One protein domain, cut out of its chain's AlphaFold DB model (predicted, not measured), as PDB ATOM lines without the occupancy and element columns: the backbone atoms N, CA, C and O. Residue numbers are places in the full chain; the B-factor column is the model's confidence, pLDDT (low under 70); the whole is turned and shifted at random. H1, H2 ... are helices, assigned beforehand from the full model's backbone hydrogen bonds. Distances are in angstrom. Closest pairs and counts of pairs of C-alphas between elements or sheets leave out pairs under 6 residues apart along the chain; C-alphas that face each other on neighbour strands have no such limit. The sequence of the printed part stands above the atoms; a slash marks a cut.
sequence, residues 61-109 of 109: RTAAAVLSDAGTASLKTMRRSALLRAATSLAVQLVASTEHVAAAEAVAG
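AT A GLANCE: This is residues 61 to 109 of the 109 residues of an uncharacterized protein of Modestobacter sp. DSM 44400 (UniProt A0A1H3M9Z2). One long helix, H3, makes the length of the model, and a small head of two short helices, H1 and H2, sits at the end where H3 begins. Residues 89 to 109, of which 89 to 107 belong to H3, stand free of the head and stick out as a single arm. The printed part has 49 residues with three named helices, in the order H1, H2, H3, and no named strand; the class is all helix. The whole is extended, with a radius of gyration of the C-alphas of 16.1 A and spans of 49 by 19 by 15 A.

IN THESE COORDINATES: The printed part begins with H1, residues 61 to 68, whose first C-alpha, that of Arg 61, is at (28.357, -8.754, -26.393). A short link of 6 residues leads to H2, residues 75 to 80, with C-alpha 75 at (40.448, -16.900, -18.931). A tight link of 1 residue, Ser 81, leads on to H3, residues 82 to 107. H3 measures 37.9 A from its first to its last C-alpha, and C-alpha 107 is at (41.544, -36.484, -56.266). H1 measures 10.1 A and H2 8.7 A in the same way.

HOW THE PARTS SIT: H1 and H3 only just touch, with 3 pairs of C-alphas within 8 A. Their closest C-alphas are those of Ala 63 and Leu 83, 6.6 A apart, and H3 touches H1 with residues 83 to 84 alone. The lines of H1 and H3 stand at a steep tilt of 57 degrees, and the two run the same way. H1 and H2 are close but not clearly touching, the closest C-alphas being those of Ala 63 and Met 78, 6.7 A apart. They run opposite ways at a steep tilt of 45 degrees. H2 and H3 are close but not clearly touching, the closest C-alphas being those of Met 78 and Leu 84, 6.7 A apart. Their lines are about perpendicular, at 78 degrees. In H1, H2 and H3 every backbone O i to N i+4 pair is within hydrogen-bond range.

THE WHOLE: The outline is a rod, and the two C-alphas farthest apart are those of Thr 72 and Gly 109, at 49.2 A. Residues 89 to 109, of which 89 to 107 belong to H3, stand free. The printed part has no cut, and it ends at Gly 109, the chain's last residue. Neither of the two links is long. The mean pLDDT of the printed part is 83.2, and residues 100 to 109 are under 70.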
ATOM      1  N   ARG A  61      27.725 -10.084 -26.338       90.06
ATOM      2  CA  ARG A  61      28.357  -8.754 -26.393       90.06
ATOM      3  C   ARG A  61      29.519  -8.611 -25.415       90.06
ATOM      4  O   ARG A  61      30.491  -7.938 -25.735       90.06
ATOM      5  N   THR A  62      29.435  -9.246 -24.247       90.50
ATOM      6  CA  THR A  62      30.480  -9.170 -23.222       90.50
ATOM      7  C   THR A  62      31.741  -9.886 -23.684       90.50
ATOM      8  O   THR A  62      32.820  -9.299 -23.656       90.50
ATOM      9  N   ALA A  63      31.622 -11.131 -24.151       92.75
ATOM     10  CA  ALA A  63      32.771 -11.861 -24.673       92.75
ATOM     11  C   ALA A  63      33.326 -11.213 -25.952       92.75
ATOM     12  O   ALA A  63      34.542 -11.152 -26.115       92.75
ATOM     13  N   ALA A  64      32.460 -10.697 -26.831       92.31
ATOM     14  CA  ALA A  64      32.881  -9.985 -28.035       92.31
ATOM     15  C   ALA A  64      33.690  -8.722 -27.700       92.31
ATOM     16  O   ALA A  64      34.756  -8.536 -28.273       92.31
ATOM     17  N   ALA A  65      33.252  -7.910 -26.732       92.00
ATOM     18  CA  ALA A  65      33.978  -6.710 -26.307       92.00
ATOM     19  C   ALA A  65      35.375  -7.037 -25.756       92.00
ATOM     20  O   ALA A  65      36.350  -6.374 -26.094       92.00
ATOM     21  N   VAL A  66      35.507  -8.107 -24.965       93.56
ATOM     22  CA  VAL A  66      36.821  -8.570 -24.479       93.56
ATOM     23  C   VAL A  66      37.744  -8.943 -25.643       93.56
ATOM     24  O   VAL A  66      38.923  -8.601 -25.620       93.56
ATOM     25  N   LEU A  67      37.215  -9.633 -26.657       90.50
ATOM     26  CA  LEU A  67      37.985 -10.070 -27.826       90.50
ATOM     27  C   LEU A  67      38.335  -8.917 -28.778       90.50
ATOM     28  O   LEU A  67      39.401  -8.949 -29.386       90.50
ATOM     29  N   SER A  68      37.448  -7.933 -28.933       89.69
ATOM     30  CA  SER A  68      37.615  -6.823 -29.877       89.69
ATOM     31  C   SER A  68      38.419  -5.659 -29.304       89.69
ATOM     32  O   SER A  68      39.312  -5.161 -29.978       89.69
ATOM     33  N   ASP A  69      38.144  -5.262 -28.061       90.50
ATOM     34  CA  ASP A  69      38.703  -4.045 -27.454       90.50
ATOM     35  C   ASP A  69      39.854  -4.343 -26.478       90.50
ATOM     36  O   ASP A  69      40.228  -3.492 -25.672       90.50
ATOM     37  N   ALA A  70      40.401  -5.566 -26.508       78.81
ATOM     38  CA  ALA A  70      41.395  -6.059 -25.548       78.81
ATOM     39  C   ALA A  70      40.969  -5.855 -24.076       78.81
ATOM     40  O   ALA A  70      41.785  -5.554 -23.200       78.81
ATOM     41  N   GLY A  71      39.670  -6.010 -23.806       78.38
ATOM     42  CA  GLY A  71      39.104  -5.860 -22.470       78.38
ATOM     43  C   GLY A  71      39.653  -6.885 -21.473       78.38
ATOM     44  O   GLY A  71      40.185  -7.936 -21.830       78.38
ATOM     45  N   THR A  72      39.494  -6.606 -20.181       81.00
ATOM     46  CA  THR A  72      39.957  -7.502 -19.118       81.00
ATOM     47  C   THR A  72      38.855  -8.473 -18.700       81.00
ATOM     48  O   THR A  72      37.855  -8.108 -18.090       81.00
ATOM     49  N   ALA A  73      39.059  -9.759 -18.983       85.94
ATOM     50  CA  ALA A  73      38.279 -10.841 -18.395       85.94
ATOM     51  C   ALA A  73      39.184 -12.021 -18.043       85.94
ATOM     52  O   ALA A  73      40.165 -12.310 -18.726       85.94
ATOM     53  N   SER A  74      38.840 -12.741 -16.973       90.50
ATOM     54  CA  SER A  74      39.553 -13.969 -16.624       90.50
ATOM     55  C   SER A  74      39.395 -15.014 -17.728       90.50
ATOM     56  O   SER A  74      38.286 -15.246 -18.217       90.50
ATOM     57  N   LEU A  75      40.477 -15.739 -18.035       88.00
ATOM     58  CA  LEU A  75      40.448 -16.900 -18.931       88.00
ATOM     59  C   LEU A  75      39.371 -17.919 -18.527       88.00
ATOM     60  O   LEU A  75      38.745 -18.532 -19.388       88.00
ATOM     61  N   LYS A  76      39.109 -18.085 -17.223       91.25
ATOM     62  CA  LYS A  76      38.061 -18.987 -16.722       91.25
ATOM     63  C   LYS A  76      36.662 -18.530 -17.143       91.25
ATOM     64  O   LYS A  76      35.840 -19.362 -17.521       91.25
ATOM     65  N   THR A  77      36.402 -17.226 -17.082       91.12
ATOM     66  CA  THR A  77      35.138 -16.620 -17.521       91.12
ATOM     67  C   THR A  77      34.996 -16.735 -19.032       91.12
ATOM     68  O   THR A  77      33.968 -17.196 -19.521       91.12
ATOM     69  N   MET A  78      36.068 -16.428 -19.763       92.12
ATOM     70  CA  MET A  78      36.105 -16.519 -21.219       92.12
ATOM     71  C   MET A  78      35.840 -17.948 -21.711       92.12
ATOM     72  O   MET A  78      34.953 -18.154 -22.530       92.12
ATOM     73  N   ARG A  79      36.476 -18.973 -21.133       91.50
ATOM     74  CA  ARG A  79      36.222 -20.385 -21.499       91.50
ATOM     75  C   ARG A  79      34.781 -20.847 -21.258       91.50
ATOM     76  O   ARG A  79      34.357 -21.843 -21.839       91.50
ATOM     77  N   ARG A  80      34.029 -20.163 -20.391       92.38
ATOM     78  CA  ARG A  80      32.619 -20.472 -20.102       92.38
ATOM     79  C   ARG A  80      31.641 -19.717 -21.002       92.38
ATOM     80  O   ARG A  80      30.482 -20.141 -21.086       92.38
ATOM     81  N   SER A  81      32.081 -18.657 -21.681       95.50
ATOM     82  CA  SER A  81      31.210 -17.848 -22.534       95.50
ATOM     83  C   SER A  81      30.618 -18.687 -23.665       95.50
ATOM     84  O   SER A  81      31.214 -19.667 -24.130       95.50
ATOM     85  N   ALA A  82      29.390 -18.354 -24.062       93.62
ATOM     86  CA  ALA A  82      28.714 -19.083 -25.129       93.62
ATOM     87  C   ALA A  82      29.431 -18.847 -26.463       93.62
ATOM     88  O   ALA A  82      29.609 -19.782 -27.243       93.62
ATOM     89  N   LEU A  83      29.911 -17.619 -26.678       94.25
ATOM     90  CA  LEU A  83      30.634 -17.242 -27.884       94.25
ATOM     91  C   LEU A  83      31.945 -18.000 -28.048       94.25
ATOM     92  O   LEU A  83      32.158 -18.554 -29.120       94.25
ATOM     93  N   LEU A  84      32.801 -18.082 -27.023       95.12
ATOM     94  CA  LEU A  84      34.070 -18.800 -27.183       95.12
ATOM     95  C   LEU A  84      33.857 -20.291 -27.400       95.12
ATOM     96  O   LEU A  84      34.527 -20.873 -28.244       95.12
ATOM     97  N   ARG A  85      32.897 -20.909 -26.704       95.00
ATOM     98  CA  ARG A  85      32.575 -22.325 -26.928       95.00
ATOM     99  C   ARG A  85      32.085 -22.579 -28.353       95.00
ATOM    100  O   ARG A  85      32.576 -23.500 -29.004       95.00
ATOM    101  N   ALA A  86      31.162 -21.751 -28.844       94.94
ATOM    102  CA  ALA A  86      30.663 -21.851 -30.212       94.94
ATOM    103  C   ALA A  86      31.775 -21.591 -31.241       94.94
ATOM    104  O   ALA A  86      31.913 -22.351 -32.194       94.94
ATOM    105  N   ALA A  87      32.615 -20.579 -31.015       94.75
ATOM    106  CA  ALA A  87      33.734 -20.244 -31.889       94.75
ATOM    107  C   ALA A  87      34.792 -21.354 -31.933       94.75
ATOM    108  O   ALA A  87      35.258 -21.698 -33.014       94.75
ATOM    109  N   THR A  88      35.138 -21.965 -30.794       94.75
ATOM    110  CA  THR A  88      36.056 -23.113 -30.753       94.75
ATOM    111  C   THR A  88      35.482 -24.307 -31.511       94.75
ATOM    112  O   THR A  88      36.182 -24.893 -32.329       94.75
ATOM    113  N   SER A  89      34.208 -24.648 -31.288       93.94
ATOM    114  CA  SER A  89      33.552 -25.735 -32.028       93.94
ATOM    115  C   SER A  89      33.534 -25.465 -33.532       93.94
ATOM    116  O   SER A  89      33.803 -26.363 -34.325       93.94
ATOM    117  N   LEU A  90      33.234 -24.228 -33.928       94.00
ATOM    118  CA  LEU A  90      33.215 -23.820 -35.326       94.00
ATOM    119  C   LEU A  90      34.611 -23.883 -35.955       94.00
ATOM    120  O   LEU A  90      34.747 -24.359 -37.074       94.00
ATOM    121  N   ALA A  91      35.650 -23.451 -35.241       93.31
ATOM    122  CA  ALA A  91      37.022 -23.522 -35.734       93.31
ATOM    123  C   ALA A  91      37.435 -24.969 -36.049       93.31
ATOM    124  O   ALA A  91      37.997 -25.221 -37.110       93.31
ATOM    125  N   VAL A  92      37.085 -25.924 -35.180       94.31
ATOM    126  CA  VAL A  92      37.332 -27.358 -35.423       94.31
ATOM    127  C   VAL A  92      36.595 -27.846 -36.675       94.31
ATOM    128  O   VAL A  92      37.182 -28.541 -37.500       94.31
ATOM    129  N   GLN A  93      35.330 -27.456 -36.851       90.69
ATOM    130  CA  GLN A  93      34.540 -27.830 -38.032       90.69
ATOM    131  C   GLN A  93      35.109 -27.241 -39.327       90.69
ATOM    132  O   GLN A  93      35.124 -27.918 -40.354       90.69
ATOM    133  N   LEU A  94      35.596 -26.000 -39.284       89.69
ATOM    134  CA  LEU A  94      36.193 -25.338 -40.440       89.69
ATOM    135  C   LEU A  94      37.487 -26.022 -40.873       89.69
ATOM    136  O   LEU A  94      37.635 -26.291 -42.059       89.69
ATOM    137  N   VAL A  95      38.370 -26.367 -39.931       89.88
ATOM    138  CA  VAL A  95      39.602 -27.116 -40.236       89.88
ATOM    139  C   VAL A  95      39.264 -28.442 -40.921       89.88
ATOM    140  O   VAL A  95      39.757 -28.700 -42.015       89.88
ATOM    141  N   ALA A  96      38.341 -29.219 -40.348       87.00
ATOM    142  CA  ALA A  96      37.910 -30.488 -40.935       87.00
ATOM    143  C   ALA A  96      37.270 -30.321 -42.330       87.00
ATOM    144  O   ALA A  96      37.426 -31.175 -43.201       87.00
ATOM    145  N   SER A  97      36.556 -29.214 -42.564       80.62
ATOM    146  CA  SER A  97      35.934 -28.923 -43.863       80.62
ATOM    147  C   SER A  97      36.967 -28.522 -44.917       80.62
ATOM    148  O   SER A  97      36.858 -28.939 -46.067       80.62
ATOM    149  N   THR A  98      37.988 -27.748 -44.538       78.31
ATOM    150  CA  THR A  98      39.094 -27.380 -45.433       78.31
ATOM    151  C   THR A  98      39.910 -28.603 -45.841       78.31
ATOM    152  O   THR A  98      40.255 -28.727 -47.013       78.31
ATOM    153  N   GLU A  99      40.159 -29.539 -44.922       76.81
ATOM    154  CA  GLU A  99      40.808 -30.820 -45.239       76.81
ATOM    155  C   GLU A  99      40.000 -31.630 -46.266       76.81
ATOM    156  O   GLU A  99      40.573 -32.231 -47.172       76.81
ATOM    157  N   HIS A 100      38.666 -31.591 -46.180       59.91
ATOM    158  CA  HIS A 100      37.778 -32.244 -47.145       59.91
ATOM    159  C   HIS A 100      37.837 -31.609 -48.540       59.91
ATOM    160  O   HIS A 100      37.861 -32.327 -49.539       59.91
ATOM    161  N   VAL A 101      37.874 -30.275 -48.616       68.25
ATOM    162  CA  VAL A 101      38.010 -29.550 -49.890       68.25
ATOM    163  C   VAL A 101      39.368 -29.839 -50.525       68.25
ATOM    164  O   VAL A 101      39.419 -30.210 -51.693       68.25
ATOM    165  N   ALA A 102      40.450 -29.778 -49.746       62.75
ATOM    166  CA  ALA A 102      41.796 -30.078 -50.231       62.75
ATOM    167  C   ALA A 102      41.931 -31.532 -50.721       62.75
ATOM    168  O   ALA A 102      42.569 -31.789 -51.740       62.75
ATOM    169  N   ALA A 103      41.301 -32.492 -50.034       56.62
ATOM    170  CA  ALA A 103      41.265 -33.884 -50.477       56.62
ATOM    171  C   ALA A 103      40.464 -34.065 -51.779       56.62
ATOM    172  O   ALA A 103      40.875 -34.834 -52.644       56.62
ATOM    173  N   ALA A 104      39.347 -33.348 -51.950       57.91
ATOM    174  CA  ALA A 104      38.561 -33.384 -53.183       57.91
ATOM    175  C   ALA A 104      39.313 -32.763 -54.374       57.91
ATOM    176  O   ALA A 104      39.271 -33.316 -55.471       57.91
ATOM    177  N   GLU A 105      40.043 -31.665 -54.155       58.47
ATOM    178  CA  GLU A 105      40.917 -31.058 -55.168       58.47
ATOM    179  C   GLU A 105      42.079 -31.989 -55.553       58.47
ATOM    180  O   GLU A 105      42.389 -32.115 -56.735       58.47
ATOM    181  N   ALA A 106      42.674 -32.703 -54.590       50.44
ATOM    182  CA  ALA A 106      43.772 -33.643 -54.842       50.44
ATOM    183  C   ALA A 106      43.356 -34.913 -55.607       50.44
ATOM    184  O   ALA A 106      44.190 -35.525 -56.264       50.44
ATOM    185  N   VAL A 107      42.088 -35.329 -55.520       53.19
ATOM    186  CA  VAL A 107      41.544 -36.484 -56.266       53.19
ATOM    187  C   VAL A 107      41.094 -36.094 -57.683       53.19
ATOM    188  O   VAL A 107      40.936 -36.960 -58.540       53.19
ATOM    189  N   ALA A 108      40.882 -34.800 -57.939       51.41
ATOM    190  CA  ALA A 108      40.443 -34.275 -59.231       51.41
ATOM    191  C   ALA A 108      41.596 -33.872 -60.180       51.41
ATOM    192  O   ALA A 108      41.313 -33.436 -61.298       51.41
ATOM    193  N   GLY A 109      42.858 -33.998 -59.749       46.12
ATOM    194  CA  GLY A 109      44.070 -33.735 -60.544       46.12
ATOM    195  C   GLY A 109      44.811 -35.009 -60.921       46.12
ATOM    196  O   GLY A 109      45.369 -35.033 -62.041       46.12
TER     197      GLY A 109